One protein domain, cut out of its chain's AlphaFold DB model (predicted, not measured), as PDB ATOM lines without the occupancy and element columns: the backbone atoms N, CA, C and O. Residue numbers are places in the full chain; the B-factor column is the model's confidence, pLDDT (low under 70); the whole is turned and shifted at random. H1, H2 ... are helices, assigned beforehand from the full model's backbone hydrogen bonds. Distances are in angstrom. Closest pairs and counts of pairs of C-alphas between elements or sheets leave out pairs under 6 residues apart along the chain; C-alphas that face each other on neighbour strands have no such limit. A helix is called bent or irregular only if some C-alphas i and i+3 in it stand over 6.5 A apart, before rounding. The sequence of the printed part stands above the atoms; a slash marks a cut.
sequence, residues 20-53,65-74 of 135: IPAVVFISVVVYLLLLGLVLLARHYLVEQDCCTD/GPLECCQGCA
ATOM      1  N   ILE A  20       0.578  -4.615  17.139       77.56
ATOM      2  CA  ILE A  20      -0.808  -4.457  16.660       77.56
ATOM      3  C   ILE A  20      -1.291  -5.639  15.792       77.56
ATOM      4  O   ILE A  20      -2.372  -6.157  16.080       77.56
ATOM      5  N   PRO A  21      -0.527  -6.148  14.796       82.25
ATOM      6  CA  PRO A  21      -0.958  -7.318  14.028       82.25
ATOM      7  C   PRO A  21      -1.206  -8.555  14.900       82.25
ATOM      8  O   PRO A  21      -2.209  -9.235  14.707       82.25
ATOM      9  N   ALA A  22      -0.358  -8.827  15.895       87.50
ATOM     10  CA  ALA A  22      -0.529  -9.975  16.785       87.50
ATOM     11  C   ALA A  22      -1.822  -9.879  17.605       87.50
ATOM     12  O   ALA A  22      -2.506 -10.883  17.776       87.50
ATOM     13  N   VAL A  23      -2.204  -8.677  18.050       88.31
ATOM     14  CA  VAL A  23      -3.471  -8.464  18.769       88.31
ATOM     15  C   VAL A  23      -4.668  -8.781  17.871       88.31
ATOM     16  O   VAL A  23      -5.592  -9.468  18.305       88.31
ATOM     17  N   VAL A  24      -4.633  -8.347  16.607       92.12
ATOM     18  CA  VAL A  24      -5.696  -8.642  15.636       92.12
ATOM     19  C   VAL A  24      -5.799 -10.146  15.390       92.12
ATOM     20  O   VAL A  24      -6.892 -10.699  15.495       92.12
ATOM     21  N   PHE A  25      -4.679 -10.837  15.157       92.75
ATOM     22  CA  PHE A  25      -4.685 -12.292  14.971       92.75
ATOM     23  C   PHE A  25      -5.260 -13.029  16.181       92.75
ATOM     24  O   PHE A  25      -6.138 -13.872  16.015       92.75
ATOM     25  N   ILE A  26      -4.827 -12.673  17.393       93.56
ATOM     26  CA  ILE A  26      -5.361 -13.264  18.625       93.56
ATOM     27  C   ILE A  26      -6.867 -13.006  18.723       93.56
ATOM     28  O   ILE A  26      -7.620 -13.932  19.006       93.56
ATOM     29  N   SER A  27      -7.322 -11.784  18.436       93.75
ATOM     30  CA  SER A  27      -8.745 -11.440  18.502       93.75
ATOM     31  C   SER A  27      -9.600 -12.268  17.537       93.75
ATOM     32  O   SER A  27     -10.639 -12.785  17.939       93.75
ATOM     33  N   VAL A  28      -9.138 -12.471  16.297       96.81
ATOM     34  CA  VAL A  28      -9.844 -13.273  15.289       96.81
ATOM     35  C   VAL A  28      -9.880 -14.739  15.703       96.81
ATOM     36  O   VAL A  28     -10.934 -15.365  15.640       96.81
ATOM     37  N   VAL A  29      -8.758 -15.288  16.175       96.62
ATOM     38  CA  VAL A  29      -8.690 -16.680  16.643       96.62
ATOM     39  C   VAL A  29      -9.622 -16.900  17.833       96.62
ATOM     40  O   VAL A  29     -10.397 -17.852  17.830       96.62
ATOM     41  N   VAL A  30      -9.607 -16.003  18.824       97.06
ATOM     42  CA  VAL A  30     -10.516 -16.071  19.978       97.06
ATOM     43  C   VAL A  30     -11.970 -15.959  19.529       97.06
ATOM     44  O   VAL A  30     -12.802 -16.736  19.991       97.06
ATOM     45  N   TYR A  31     -12.286 -15.054  18.602       96.31
ATOM     46  CA  TYR A  31     -13.638 -14.914  18.066       96.31
ATOM     47  C   TYR A  31     -14.118 -16.191  17.368       96.31
ATOM     48  O   TYR A  31     -15.223 -16.655  17.632       96.31
ATOM     49  N   LEU A  32     -13.280 -16.799  16.523       97.50
ATOM     50  CA  LEU A  32     -13.604 -18.053  15.842       97.50
ATOM     51  C   LEU A  32     -13.755 -19.220  16.823       97.50
ATOM     52  O   LEU A  32     -14.660 -20.033  16.658       97.50
ATOM     53  N   LEU A  33     -12.921 -19.285  17.866       97.25
ATOM     54  CA  LEU A  33     -13.052 -20.281  18.932       97.25
ATOM     55  C   LEU A  33     -14.353 -20.103  19.715       97.25
ATOM     56  O   LEU A  33     -15.047 -21.084  19.963       97.25
ATOM     57  N   LEU A  34     -14.712 -18.867  20.075       96.25
ATOM     58  CA  LEU A  34     -15.976 -18.564  20.749       96.25
ATOM     59  C   LEU A  34     -17.171 -18.911  19.864       96.25
ATOM     60  O   LEU A  34     -18.108 -19.547  20.335       96.25
ATOM     61  N   LEU A  35     -17.126 -18.544  18.582       94.38
ATOM     62  CA  LEU A  35     -18.171 -18.888  17.626       94.38
ATOM     63  C   LEU A  35     -18.306 -20.409  17.494       94.38
ATOM     64  O   LEU A  35     -19.414 -20.928  17.581       94.38
ATOM     65  N   GLY A  36     -17.187 -21.123  17.362       95.50
ATOM     66  CA  GLY A  36     -17.155 -22.583  17.337       95.50
ATOM     67  C   GLY A  36     -17.743 -23.199  18.604       95.50
ATOM     68  O   GLY A  36     -18.593 -24.074  18.507       95.50
ATOM     69  N   LEU A  37     -17.372 -22.699  19.786       95.00
ATOM     70  CA  LEU A  37     -17.926 -23.146  21.067       95.00
ATOM     71  C   LEU A  37     -19.424 -22.873  21.183       95.00
ATOM     72  O   LEU A  37     -20.142 -23.724  21.689       95.00
ATOM     73  N   VAL A  38     -19.914 -21.723  20.718       90.56
ATOM     74  CA  VAL A  38     -21.348 -21.394  20.734       90.56
ATOM     75  C   VAL A  38     -22.121 -22.287  19.771       90.56
ATOM     76  O   VAL A  38     -23.197 -22.760  20.122       90.56
ATOM     77  N   LEU A  39     -21.590 -22.535  18.574       86.75
ATOM     78  CA  LEU A  39     -22.204 -23.444  17.608       86.75
ATOM     79  C   LEU A  39     -22.203 -24.881  18.121       86.75
ATOM     80  O   LEU A  39     -23.213 -25.560  18.009       86.75
ATOM     81  N   LEU A  40     -21.108 -25.313  18.738       83.44
ATOM     82  CA  LEU A  40     -20.975 -26.630  19.340       83.44
ATOM     83  C   LEU A  40     -21.888 -26.776  20.563       83.44
ATOM     84  O   LEU A  40     -22.559 -27.787  20.707       83.44
ATOM     85  N   ALA A  41     -21.979 -25.751  21.411       80.62
ATOM     86  CA  ALA A  41     -22.923 -25.706  22.517       80.62
ATOM     87  C   ALA A  41     -24.360 -25.731  22.004       80.62
ATOM     88  O   ALA A  41     -25.163 -26.473  22.540       80.62
ATOM     89  N   ARG A  42     -24.692 -24.986  20.943       78.06
ATOM     90  CA  ARG A  42     -26.004 -25.085  20.296       78.06
ATOM     91  C   ARG A  42     -26.238 -26.476  19.730       78.06
ATOM     92  O   ARG A  42     -27.314 -26.992  19.948       78.06
ATOM     93  N   HIS A  43     -25.264 -27.093  19.071       71.31
ATOM     94  CA  HIS A  43     -25.391 -28.455  18.561       71.31
ATOM     95  C   HIS A  43     -25.658 -29.440  19.700       71.31
ATOM     96  O   HIS A  43     -26.650 -30.149  19.662       71.31
ATOM     97  N   TYR A  44     -24.854 -29.405  20.764       67.81
ATOM     98  CA  TYR A  44     -25.036 -30.277  21.921       67.81
ATOM     99  C   TYR A  44     -26.308 -29.981  22.717       67.81
ATOM    100  O   TYR A  44     -26.908 -30.911  23.237       67.81
ATOM    101  N   LEU A  45     -26.728 -28.720  22.833       61.41
ATOM    102  CA  LEU A  45     -27.954 -28.339  23.541       61.41
ATOM    103  C   LEU A  45     -29.202 -28.655  22.711       61.41
ATOM    104  O   LEU A  45     -30.189 -29.103  23.271       61.41
ATOM    105  N   VAL A  46     -29.149 -28.486  21.387       55.88
ATOM    106  CA  VAL A  46     -30.224 -28.879  20.463       55.88
ATOM    107  C   VAL A  46     -30.325 -30.403  20.382       55.88
ATOM    108  O   VAL A  46     -31.429 -30.933  20.417       55.88
ATOM    109  N   GLU A  47     -29.204 -31.128  20.356       51.38
ATOM    110  CA  GLU A  47     -29.198 -32.592  20.486       51.38
ATOM    111  C   GLU A  47     -29.675 -33.048  21.871       51.38
ATOM    112  O   GLU A  47     -30.340 -34.078  21.980       51.38
ATOM    113  N   GLN A  48     -29.379 -32.286  22.932       44.03
ATOM    114  CA  GLN A  48     -29.924 -32.554  24.260       44.03
ATOM    115  C   GLN A  48     -31.437 -32.335  24.295       44.03
ATOM    116  O   GLN A  48     -32.118 -33.244  24.744       44.03
ATOM    117  N   ASP A  49     -31.985 -31.233  23.776       43.50
ATOM    118  CA  ASP A  49     -33.441 -30.988  23.741       43.50
ATOM    119  C   ASP A  49     -34.199 -31.922  22.780       43.50
ATOM    120  O   ASP A  49     -35.380 -32.191  22.978       43.50
ATOM    121  N   CYS A  50     -33.528 -32.482  21.771       42.34
ATOM    122  CA  CYS A  50     -34.129 -33.480  20.887       42.34
ATOM    123  C   CYS A  50     -34.288 -34.863  21.557       42.34
ATOM    124  O   CYS A  50     -35.092 -35.675  21.100       42.34
ATOM    125  N   CYS A  51     -33.540 -35.147  22.636       43.19
ATOM    126  CA  CYS A  51     -33.470 -36.477  23.259       43.19
ATOM    127  C   CYS A  51     -33.622 -36.493  24.794       43.19
ATOM    128  O   CYS A  51     -33.653 -37.575  25.390       43.19
ATOM    129  N   THR A  52     -33.754 -35.352  25.473       37.66
ATOM    130  CA  THR A  52     -34.088 -35.293  26.910       37.66
ATOM    131  C   THR A  52     -35.504 -35.798  27.183       37.66
ATOM    132  O   THR A  52     -35.725 -36.398  28.238       37.66
ATOM    133  N   ASP A  53     -36.418 -35.687  26.213       41.72
ATOM    134  CA  ASP A  53     -37.780 -36.235  26.284       41.72
ATOM    135  C   ASP A  53     -37.890 -37.718  25.866       41.72
ATOM    136  O   ASP A  53     -38.925 -38.354  26.070       41.72
ATOM    137  N   GLY A  65     -29.323 -51.956  19.781       43.78
ATOM    138  CA  GLY A  65     -28.451 -51.050  20.538       43.78
ATOM    139  C   GLY A  65     -28.846 -49.559  20.590       43.78
ATOM    140  O   GLY A  65     -29.716 -49.100  19.857       43.78
ATOM    141  N   PRO A  66     -28.142 -48.761  21.421       42.97
ATOM    142  CA  PRO A  66     -28.392 -47.323  21.612       42.97
ATOM    143  C   PRO A  66     -28.360 -46.491  20.317       42.97
ATOM    144  O   PRO A  66     -28.862 -45.372  20.303       42.97
ATOM    145  N   LEU A  67     -27.804 -47.040  19.234       43.97
ATOM    146  CA  LEU A  67     -27.771 -46.427  17.910       43.97
ATOM    147  C   LEU A  67     -29.151 -46.395  17.228       43.97
ATOM    148  O   LEU A  67     -29.464 -45.410  16.574       43.97
ATOM    149  N   GLU A  68     -29.997 -47.417  17.407       46.81
ATOM    150  CA  GLU A  68     -31.279 -47.514  16.685       46.81
ATOM    151  C   GLU A  68     -32.361 -46.598  17.261       46.81
ATOM    152  O   GLU A  68     -33.177 -46.049  16.528       46.81
ATOM    153  N   CYS A  69     -32.320 -46.348  18.571       47.84
ATOM    154  CA  CYS A  69     -33.184 -45.354  19.204       47.84
ATOM    155  C   CYS A  69     -32.870 -43.935  18.702       47.84
ATOM    156  O   CYS A  69     -33.781 -43.152  18.430       47.84
ATOM    157  N   CYS A  70     -31.582 -43.609  18.564       46.62
ATOM    158  CA  CYS A  70     -31.140 -42.330  18.015       46.62
ATOM    159  C   CYS A  70     -31.379 -42.246  16.504       46.62
ATOM    160  O   CYS A  70     -31.691 -41.168  16.013       46.62
ATOM    161  N   GLN A  71     -31.294 -43.365  15.778       44.75
ATOM    162  CA  GLN A  71     -31.639 -43.433  14.359       44.75
ATOM    163  C   GLN A  71     -33.136 -43.199  14.129       44.75
ATOM    164  O   GLN A  71     -33.481 -42.394  13.277       44.75
ATOM    165  N   GLY A  72     -34.026 -43.803  14.924       46.38
ATOM    166  CA  GLY A  72     -35.467 -43.538  14.833       46.38
ATOM    167  C   GLY A  72     -35.830 -42.089  15.173       46.38
ATOM    168  O   GLY A  72     -36.722 -41.513  14.556       46.38
ATOM    169  N   CYS A  73     -35.099 -41.464  16.102       45.94
ATOM    170  CA  CYS A  73     -35.233 -40.029  16.362       45.94
ATOM    171  C   CYS A  73     -34.679 -39.184  15.207       45.94
ATOM    172  O   CYS A  73     -35.311 -38.211  14.823       45.94
ATOM    173  N   ALA A  74     -33.545 -39.563  14.609       43.38
ATOM    174  CA  ALA A  74     -32.974 -38.881  13.449       43.38
ATOM    175  C   ALA A  74     -33.854 -39.011  12.194       43.38
ATOM    176  O   ALA A  74     -33.958 -38.052  11.445       43.38
TER     177      ALA A  74
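Overview. This is residues 20 to 53 and 65 to 74 of the 135 residues of an uncharacterized protein of Vombatus ursinus (UniProt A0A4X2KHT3). One long helix, H1, makes a rod, and a short helix, H2, sits crosswise near its last residues; residues 20 to 49 of H1 stand free. The printed part has 44 residues with two named helices, H1 then H2, and no named strand: all helix. It is extended, with a radius of gyration of the C-alphas of 17.2 A and spans of 53 by 18 by 12 A.

Arrangement. Start with H1, residues 20 to 53, and go on to H2, residues 66 to 74: they are close but not clearly touching. Look at Cys 51 and Cys 73, whose C-alphas, the closest of the two helices, are 8.0 A apart. Their lines are about perpendicular, at 83 degrees. O i to N i+4 pairs are within hydrogen-bond range in 29 of 30 cases in H1 and 4 of 5 in H2.

Along the chain. Find C-alpha 20 at (-0.808, -4.457, 16.660); from there H1 runs 49.7 A to C-alpha 53 at (-37.780, -36.235, 26.284). It is irregular: C-alphas 50 and 53 are 7.1 A apart. H2 runs 12.6 A from Pro 66 to C-alpha 74 at (-32.974, -38.881, 13.449).

Size, cuts and confidence. The C-alphas farthest apart, those of Ile 20 and Gly 65, are 54.3 A apart. Residues 54 to 64 are not printed; C-alphas 53 and 65 are 18.4 A apart across the cut. Confidence is low, with pLDDT under 70, at residues 44 to 53 and 65 to 74.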